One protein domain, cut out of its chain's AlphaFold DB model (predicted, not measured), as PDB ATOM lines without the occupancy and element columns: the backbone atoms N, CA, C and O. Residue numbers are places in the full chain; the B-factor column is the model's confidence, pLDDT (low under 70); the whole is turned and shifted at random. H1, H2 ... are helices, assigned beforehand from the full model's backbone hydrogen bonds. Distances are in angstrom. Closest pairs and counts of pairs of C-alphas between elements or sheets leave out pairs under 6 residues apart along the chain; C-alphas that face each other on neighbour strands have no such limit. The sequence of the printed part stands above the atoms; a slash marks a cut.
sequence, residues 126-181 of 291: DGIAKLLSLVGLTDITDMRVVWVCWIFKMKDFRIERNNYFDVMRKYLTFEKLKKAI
ATOM      1  N   ASP A 126      27.642  23.743  27.543       92.75
ATOM      2  CA  ASP A 126      27.599  22.501  28.336       92.75
ATOM      3  C   ASP A 126      27.776  22.761  29.837       92.75
ATOM      4  O   ASP A 126      27.134  22.145  30.690       92.75
ATOM      5  N   GLY A 127      28.655  23.703  30.170       95.44
ATOM      6  CA  GLY A 127      28.891  24.123  31.540       95.44
ATOM      7  C   GLY A 127      27.717  24.908  32.120       95.44
ATOM      8  O   GLY A 127      27.393  24.736  33.291       95.44
ATOM      9  N   ILE A 128      27.034  25.722  31.311       95.31
ATOM     10  CA  ILE A 128      25.816  26.433  31.716       95.31
ATOM     11  C   ILE A 128      24.703  25.425  32.024       95.31
ATOM     12  O   ILE A 128      24.066  25.538  33.068       95.31
ATOM     13  N   ALA A 129      24.513  24.395  31.197       93.00
ATOM     14  CA  ALA A 129      23.528  23.342  31.457       93.00
ATOM     15  C   ALA A 129      23.798  22.604  32.785       93.00
ATOM     16  O   ALA A 129      22.890  22.398  33.598       93.00
ATOM     17  N   LYS A 130      25.067  22.272  33.061       93.81
ATOM     18  CA  LYS A 130      25.485  21.688  34.348       93.81
ATOM     19  C   LYS A 130      25.260  22.654  35.513       93.81
ATOM     20  O   LYS A 130      24.744  22.252  36.550       93.81
ATOM     21  N   LEU A 131      25.593  23.932  35.337       95.50
ATOM     22  CA  LEU A 131      25.385  24.980  36.337       95.50
ATOM     23  C   LEU A 131      23.902  25.125  36.704       95.50
ATOM     24  O   LEU A 131      23.572  25.204  37.887       95.50
ATOM     25  N   LEU A 132      23.008  25.131  35.712       95.56
ATOM     26  CA  LEU A 132      21.559  25.179  35.927       95.56
ATOM     27  C   LEU A 132      21.066  23.939  36.687       95.56
ATOM     28  O   LEU A 132      20.280  24.059  37.630       95.56
ATOM     29  N   SER A 133      21.618  22.767  36.369       93.50
ATOM     30  CA  SER A 133      21.322  21.520  37.083       93.50
ATOM     31  C   SER A 133      21.739  21.581  38.560       93.50
ATOM     32  O   SER A 133      20.958  21.182  39.425       93.50
ATOM     33  N   LEU A 134      22.898  22.176  38.886       93.19
ATOM     34  CA  LEU A 134      23.356  22.367  40.276       93.19
ATOM     35  C   LEU A 134      22.388  23.213  41.116       93.19
ATOM     36  O   LEU A 134      22.257  23.010  42.323       93.19
ATOM     37  N   VAL A 135      21.678  24.157  40.494       95.00
ATOM     38  CA  VAL A 135      20.644  24.957  41.172       95.00
ATOM     39  C   VAL A 135      19.237  24.362  41.044       95.00
ATOM     40  O   VAL A 135      18.272  24.945  41.532       95.00
ATOM     41  N   GLY A 136      19.108  23.162  40.474       93.69
ATOM     42  CA  GLY A 136      17.842  22.441  40.331       93.69
ATOM     43  C   GLY A 136      16.910  23.013  39.262       93.69
ATOM     44  O   GLY A 136      15.694  22.899  39.410       93.69
ATOM     45  N   LEU A 137      17.458  23.651  38.226       93.00
ATOM     46  CA  LEU A 137      16.714  24.131  37.064       93.00
ATOM     47  C   LEU A 137      17.035  23.242  35.858       93.00
ATOM     48  O   LEU A 137      18.105  23.356  35.269       93.00
ATOM     49  N   THR A 138      16.115  22.343  35.515       86.12
ATOM     50  CA  THR A 138      16.252  21.416  34.376       86.12
ATOM     51  C   THR A 138      15.370  21.791  33.187       86.12
ATOM     52  O   THR A 138      15.671  21.415  32.059       86.12
ATOM     53  N   ASP A 139      14.295  22.542  33.427       86.25
ATOM     54  CA  ASP A 139      13.437  23.090  32.383       86.25
ATOM     55  C   ASP A 139      14.011  24.423  31.886       86.25
ATOM     56  O   ASP A 139      14.007  25.421  32.607       86.25
ATOM     57  N   ILE A 140      14.510  24.432  30.647       78.50
ATOM     58  CA  ILE A 140      15.106  25.617  30.013       78.50
ATOM     59  C   ILE A 140      14.087  26.733  29.738       78.50
ATOM     60  O   ILE A 140      14.485  27.885  29.569       78.50
ATOM     61  N   THR A 141      12.789  26.415  29.720       82.19
ATOM     62  CA  THR A 141      11.706  27.388  29.506       82.19
ATOM     63  C   THR A 141      11.303  28.111  30.794       82.19
ATOM     64  O   THR A 141      10.544  29.082  30.768       82.19
ATOM     65  N   ASP A 142      11.845  27.704  31.941       88.12
ATOM     66  CA  ASP A 142      11.576  28.347  33.220       88.12
ATOM     67  C   ASP A 142      12.239  29.735  33.293       88.12
ATOM     68  O   ASP A 142      13.449  29.884  33.125       88.12
ATOM     69  N   MET A 143      11.476  30.777  33.631       89.88
ATOM     70  CA  MET A 143      12.013  32.140  33.775       89.88
ATOM     71  C   MET A 143      13.093  32.284  34.854       89.88
ATOM     72  O   MET A 143      13.870  33.244  34.841       89.88
ATOM     73  N   ARG A 144      13.184  31.333  35.787       95.12
ATOM     74  CA  ARG A 144      14.294  31.235  36.739       95.12
ATOM     75  C   ARG A 144      15.625  30.979  36.032       95.12
ATOM     76  O   ARG A 144      16.643  31.476  36.507       95.12
ATOM     77  N   VAL A 145      15.630  30.287  34.890       94.12
ATOM     78  CA  VAL A 145      16.828  30.096  34.055       94.12
ATOM     79  C   VAL A 145      17.330  31.440  33.542       94.12
ATOM     80  O   VAL A 145      18.501  31.766  33.732       94.12
ATOM     81  N   VAL A 146      16.439  32.275  32.996       93.75
ATOM     82  CA  VAL A 146      16.791  33.627  32.523       93.75
ATOM     83  C   VAL A 146      17.350  34.477  33.665       93.75
ATOM     84  O   VAL A 146      18.343  35.183  33.484       93.75
ATOM     85  N   TRP A 147      16.768  34.371  34.864       97.00
ATOM     86  CA  TRP A 147      17.276  35.056  36.054       97.00
ATOM     87  C   TRP A 147      18.690  34.599  36.438       97.00
ATOM     88  O   TRP A 147      19.545  35.442  36.716       97.00
ATOM     89  N   VAL A 148      18.962  33.290  36.410       97.38
ATOM     90  CA  VAL A 148      20.299  32.744  36.689       97.38
ATOM     91  C   VAL A 148      21.306  33.223  35.638       97.38
ATOM     92  O   VAL A 148      22.346  33.772  35.996       97.38
ATOM     93  N   CYS A 149      20.985  33.120  34.349       96.25
ATOM     94  CA  CYS A 149      21.848  33.622  33.276       96.25
ATOM     95  C   CYS A 149      22.143  35.125  33.424       96.25
ATOM     96  O   CYS A 149      23.277  35.562  33.208       96.25
ATOM     97  N   TRP A 150      21.152  35.914  33.852       97.44
ATOM     98  CA  TRP A 150      21.307  37.348  34.087       97.44
ATOM     99  C   TRP A 150      22.261  37.670  35.242       97.44
ATOM    100  O   TRP A 150      23.155  38.501  35.072       97.44
ATOM    101  N   ILE A 151      22.133  37.019  36.406       97.44
ATOM    102  CA  ILE A 151      23.032  37.305  37.540       97.44
ATOM    103  C   ILE A 151      24.485  36.928  37.233       97.44
ATOM    104  O   ILE A 151      25.399  37.613  37.689       97.44
ATOM    105  N   PHE A 152      24.694  35.893  36.414       97.69
ATOM    106  CA  PHE A 152      26.002  35.500  35.894       97.69
ATOM    107  C   PHE A 152      26.463  36.369  34.719       97.69
ATOM    108  O   PHE A 152      27.536  36.126  34.169       97.69
ATOM    109  N   LYS A 153      25.686  37.396  34.346       96.06
ATOM    110  CA  LYS A 153      25.966  38.327  33.245       96.06
ATOM    111  C   LYS A 153      26.356  37.575  31.969       96.06
ATOM    112  O   LYS A 153      27.331  37.928  31.308       96.06
ATOM    113  N   MET A 154      25.627  36.497  31.679       94.62
ATOM    114  CA  MET A 154      25.876  35.663  30.513       94.62
ATOM    115  C   MET A 154      25.758  36.505  29.243       94.62
ATOM    116  O   MET A 154      24.845  37.320  29.103       94.62
ATOM    117  N   LYS A 155      26.674  36.278  28.308       89.50
ATOM    118  CA  LYS A 155      26.664  36.902  26.990       89.50
ATOM    119  C   LYS A 155      27.213  35.905  25.979       89.50
ATOM    120  O   LYS A 155      28.128  35.163  26.322       89.50
ATOM    121  N   ASP A 156      26.668  35.882  24.765       86.94
ATOM    122  CA  ASP A 156      27.169  35.028  23.678       86.94
ATOM    123  C   ASP A 156      27.235  33.543  24.109       86.94
ATOM    124  O   ASP A 156      28.224  32.848  23.874       86.94
ATOM    125  N   PHE A 157      26.205  33.094  24.846       88.88
ATOM    126  CA  PHE A 157      26.102  31.769  25.482       88.88
ATOM    127  C   PHE A 157      27.324  31.357  26.322       88.88
ATOM    128  O   PHE A 157      27.678  30.180  26.423       88.88
ATOM    129  N   ARG A 158      27.974  32.344  26.947       93.19
ATOM    130  CA  ARG A 158      29.159  32.160  27.778       93.19
ATOM    131  C   ARG A 158      29.059  32.963  29.071       93.19
ATOM    132  O   ARG A 158      28.609  34.109  29.092       93.19
ATOM    133  N   ILE A 159      29.530  32.369  30.163       97.06
ATOM    134  CA  ILE A 159      29.764  33.060  31.434       97.06
ATOM    135  C   ILE A 159      31.270  33.259  31.584       97.06
ATOM    136  O   ILE A 159      32.046  32.302  31.615       97.06
ATOM    137  N   GLU A 160      31.703  34.511  31.673       97.19
ATOM    138  CA  GLU A 160      33.109  34.832  31.914       97.19
ATOM    139  C   GLU A 160      33.547  34.401  33.319       97.19
ATOM    140  O   GLU A 160      32.777  34.491  34.281       97.19
ATOM    141  N   ARG A 161      34.821  34.007  33.458       97.25
ATOM    142  CA  ARG A 161      35.418  33.603  34.740       97.25
ATOM    143  C   ARG A 161      35.143  34.604  35.861       97.25
ATOM    144  O   ARG A 161      34.701  34.221  36.941       97.25
ATOM    145  N   ASN A 162      35.353  35.892  35.597       97.56
ATOM    146  CA  ASN A 162      35.135  36.941  36.594       97.56
ATOM    147  C   ASN A 162      33.665  37.036  37.019       97.56
ATOM    148  O   ASN A 162      33.387  37.125  38.213       97.56
ATOM    149  N   ASN A 163      32.726  36.937  36.071       97.81
ATOM    150  CA  ASN A 163      31.297  36.986  36.376       97.81
ATOM    151  C   ASN A 163      30.863  35.798  37.242       97.81
ATOM    152  O   ASN A 163      30.099  35.981  38.189       97.81
ATOM    153  N   TYR A 164      31.397  34.602  36.973       98.19
ATOM    154  CA  TYR A 164      31.180  33.438  37.829       98.19
ATOM    155  C   TYR A 164      31.648  33.693  39.267       98.19
ATOM    156  O   TYR A 164      30.864  33.557  40.210       98.19
ATOM    157  N   PHE A 165      32.901  34.117  39.454       96.81
ATOM    158  CA  PHE A 165      33.442  34.336  40.796       96.81
ATOM    159  C   PHE A 165      32.778  35.504  41.529       96.81
ATOM    160  O   PHE A 165      32.659  35.454  42.750       96.81
ATOM    161  N   ASP A 166      32.299  36.527  40.824       97.81
ATOM    162  CA  ASP A 166      31.527  37.614  41.430       97.81
ATOM    163  C   ASP A 166      30.206  37.113  42.028       97.81
ATOM    164  O   ASP A 166      29.874  37.448  43.171       97.81
ATOM    165  N   VAL A 167      29.478  36.263  41.298       97.75
ATOM    166  CA  VAL A 167      28.250  35.627  41.800       97.75
ATOM    167  C   VAL A 167      28.570  34.701  42.969       97.75
ATOM    168  O   VAL A 167      27.945  34.801  44.028       97.75
ATOM    169  N   MET A 168      29.584  33.846  42.831       95.81
ATOM    170  CA  MET A 168      29.953  32.908  43.892       95.81
ATOM    171  C   MET A 168      30.506  33.608  45.134       95.81
ATOM    172  O   MET A 168      30.276  33.133  46.238       95.81
ATOM    173  N   ARG A 169      31.132  34.785  45.020       95.81
ATOM    174  CA  ARG A 169      31.519  35.601  46.184       95.81
ATOM    175  C   ARG A 169      30.301  36.132  46.941       95.81
ATOM    176  O   ARG A 169      30.336  36.224  48.166       95.81
ATOM    177  N   LYS A 170      29.223  36.470  46.227       95.44
ATOM    178  CA  LYS A 170      27.973  36.964  46.820       95.44
ATOM    179  C   LYS A 170      27.184  35.853  47.516       95.44
ATOM    180  O   LYS A 170      26.706  36.057  48.629       95.44
ATOM    181  N   TYR A 171      27.032  34.699  46.869       94.75
ATOM    182  CA  TYR A 171      26.192  33.610  47.381       94.75
ATOM    183  C   TYR A 171      26.972  32.542  48.151       94.75
ATOM    184  O   TYR A 171      26.380  31.824  48.945       94.75
ATOM    185  N   LEU A 172      28.296  32.479  48.011       88.56
ATOM    186  CA  LEU A 172      29.241  31.555  48.660       88.56
ATOM    187  C   LEU A 172      29.121  30.084  48.234       88.56
ATOM    188  O   LEU A 172      30.144  29.433  48.063       88.56
ATOM    189  N   THR A 173      27.908  29.553  48.061       90.75
ATOM    190  CA  THR A 173      27.661  28.158  47.653       90.75
ATOM    191  C   THR A 173      26.490  28.047  46.677       90.75
ATOM    192  O   THR A 173      25.611  28.913  46.657       90.75
ATOM    193  N   PHE A 174      26.434  26.952  45.911       91.19
ATOM    194  CA  PHE A 174      25.303  26.652  45.023       91.19
ATOM    195  C   PHE A 174      23.988  26.470  45.786       91.19
ATOM    196  O   PHE A 174      22.954  26.945  45.334       91.19
ATOM    197  N   GLU A 175      24.029  25.908  46.994       92.25
ATOM    198  CA  GLU A 175      22.858  25.810  47.875       92.25
ATOM    199  C   GLU A 175      22.295  27.181  48.277       92.25
ATOM    200  O   GLU A 175      21.082  27.406  48.280       92.25
ATOM    201  N   LYS A 176      23.170  28.134  48.613       94.06
ATOM    202  CA  LYS A 176      22.757  29.507  48.932       94.06
ATOM    203  C   LYS A 176      22.276  30.250  47.691       94.06
ATOM    204  O   LYS A 176      21.308  31.001  47.788       94.06
ATOM    205  N   LEU A 177      22.914  30.023  46.543       95.94
ATOM    206  CA  LEU A 177      22.468  30.561  45.263       95.94
ATOM    207  C   LEU A 177      21.068  30.042  44.912       95.94
ATOM    208  O   LEU A 177      20.174  30.843  44.669       95.94
ATOM    209  N   LYS A 178      20.849  28.726  44.981       95.69
ATOM    210  CA  LYS A 178      19.560  28.071  44.738       95.69
ATOM    211  C   LYS A 178      18.447  28.651  45.608       95.69
ATOM    212  O   LYS A 178      17.376  28.967  45.103       95.69
ATOM    213  N   LYS A 179      18.714  28.862  46.900       96.25
ATOM    214  CA  LYS A 179      17.767  29.504  47.833       96.25
ATOM    215  C   LYS A 179      17.487  30.975  47.516       96.25
ATOM    216  O   LYS A 179      16.461  31.489  47.948       96.25
ATOM    217  N   ALA A 180      18.388  31.653  46.811       96.56
ATOM    218  CA  ALA A 180      18.226  33.049  46.424       96.56
ATOM    219  C   ALA A 180      17.489  33.240  45.091       96.56
ATOM    220  O   ALA A 180      17.127  34.373  44.772       96.56
ATOM    221  N   ILE A 181      17.272  32.170  44.316       96.62
ATOM    222  CA  ILE A 181      16.504  32.235  43.072       96.62
ATOM    223  C   ILE A 181      15.046  32.574  43.424       96.62
ATOM    224  O   ILE A 181      14.418  31.836  44.189       96.62
TER     225      ILE A 181
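What this domain is: This is residues 126 to 181 of the 291 residues of the protein "Defective in cullin neddylation protein" of Entamoeba invadens IP1 (UniProt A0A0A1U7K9). Four short helices make a loose ring with few contacts between them: H1 and H3 stand on two sides and point nearly the same way, H2 crosses from the one to the other, and H4 lies across the end where H1 and H3 finish. The link between H2 and H3 makes a loop that reaches away from the end where H4 lies. The printed part has 56 residues with four named helices in the order H1, H2, H3, H4 and no named strand; its class is all helix. The whole is compact, with a radius of gyration of the C-alphas of 10.3 A, and it spans 27 by 26 by 17 A.

How they stand to each other: Start with H1, residues 126 to 134, and look from it to H2, residues 143 to 151. They are close but not clearly touching; their closest C-alphas, those of Leu 132 and Val 145, are 7.1 A apart. They run opposite ways at a steep tilt of 68 degrees, only just short of about perpendicular. Go on to H3, residues 161 to 171, which is close to H2 but not clearly touching it; the closest C-alphas, those of Ile 151 and Val 167, are 6.9 A apart. Their lines stand at 70.3 degrees, only just about perpendicular. Next comes H4, residues 174 to 180. H3 and H4 touch only at the corner by their link, and only just, with 3 pairs of C-alphas within 8 A; the closest, those of Tyr 171 and Leu 177, are 5.3 A apart. They run the same way at a steep tilt of 65 degrees. Look back from H4 to H1: they are close but not clearly touching, and their closest C-alphas, those of Phe 174 and Leu 134, are 6.7 A apart. H1 and H3 are apart, and so are H2 and H4. In H1, H2, H3 and H4, every O i to N i+4 pair is within hydrogen-bond range.

Where its parts are: Find C-alpha 126 at (27.599, 22.501, 28.336); from there H1 runs 12.7 A to C-alpha 134. H2 runs from Met 143 to Ile 151, also 12.7 A. Find C-alpha 161 at (35.418, 33.603, 34.740), where H3 begins; it is the longest helix, with 11 residues and 15.6 A to C-alpha 171. H4 runs 9.6 A from Phe 174 to Ala 180, whose C-alpha is at (18.226, 33.049, 46.424).

The domain as a whole: The two C-alphas farthest apart, those of Thr 141 and Arg 169, are 27.2 A from each other. The printed part has no cut. The link from H3 to H4 is tight, those from H1 to H2 and from H2 to H3 are short, and no link is long. The mean pLDDT of the printed part is 93.8, and no printed residue is under 70.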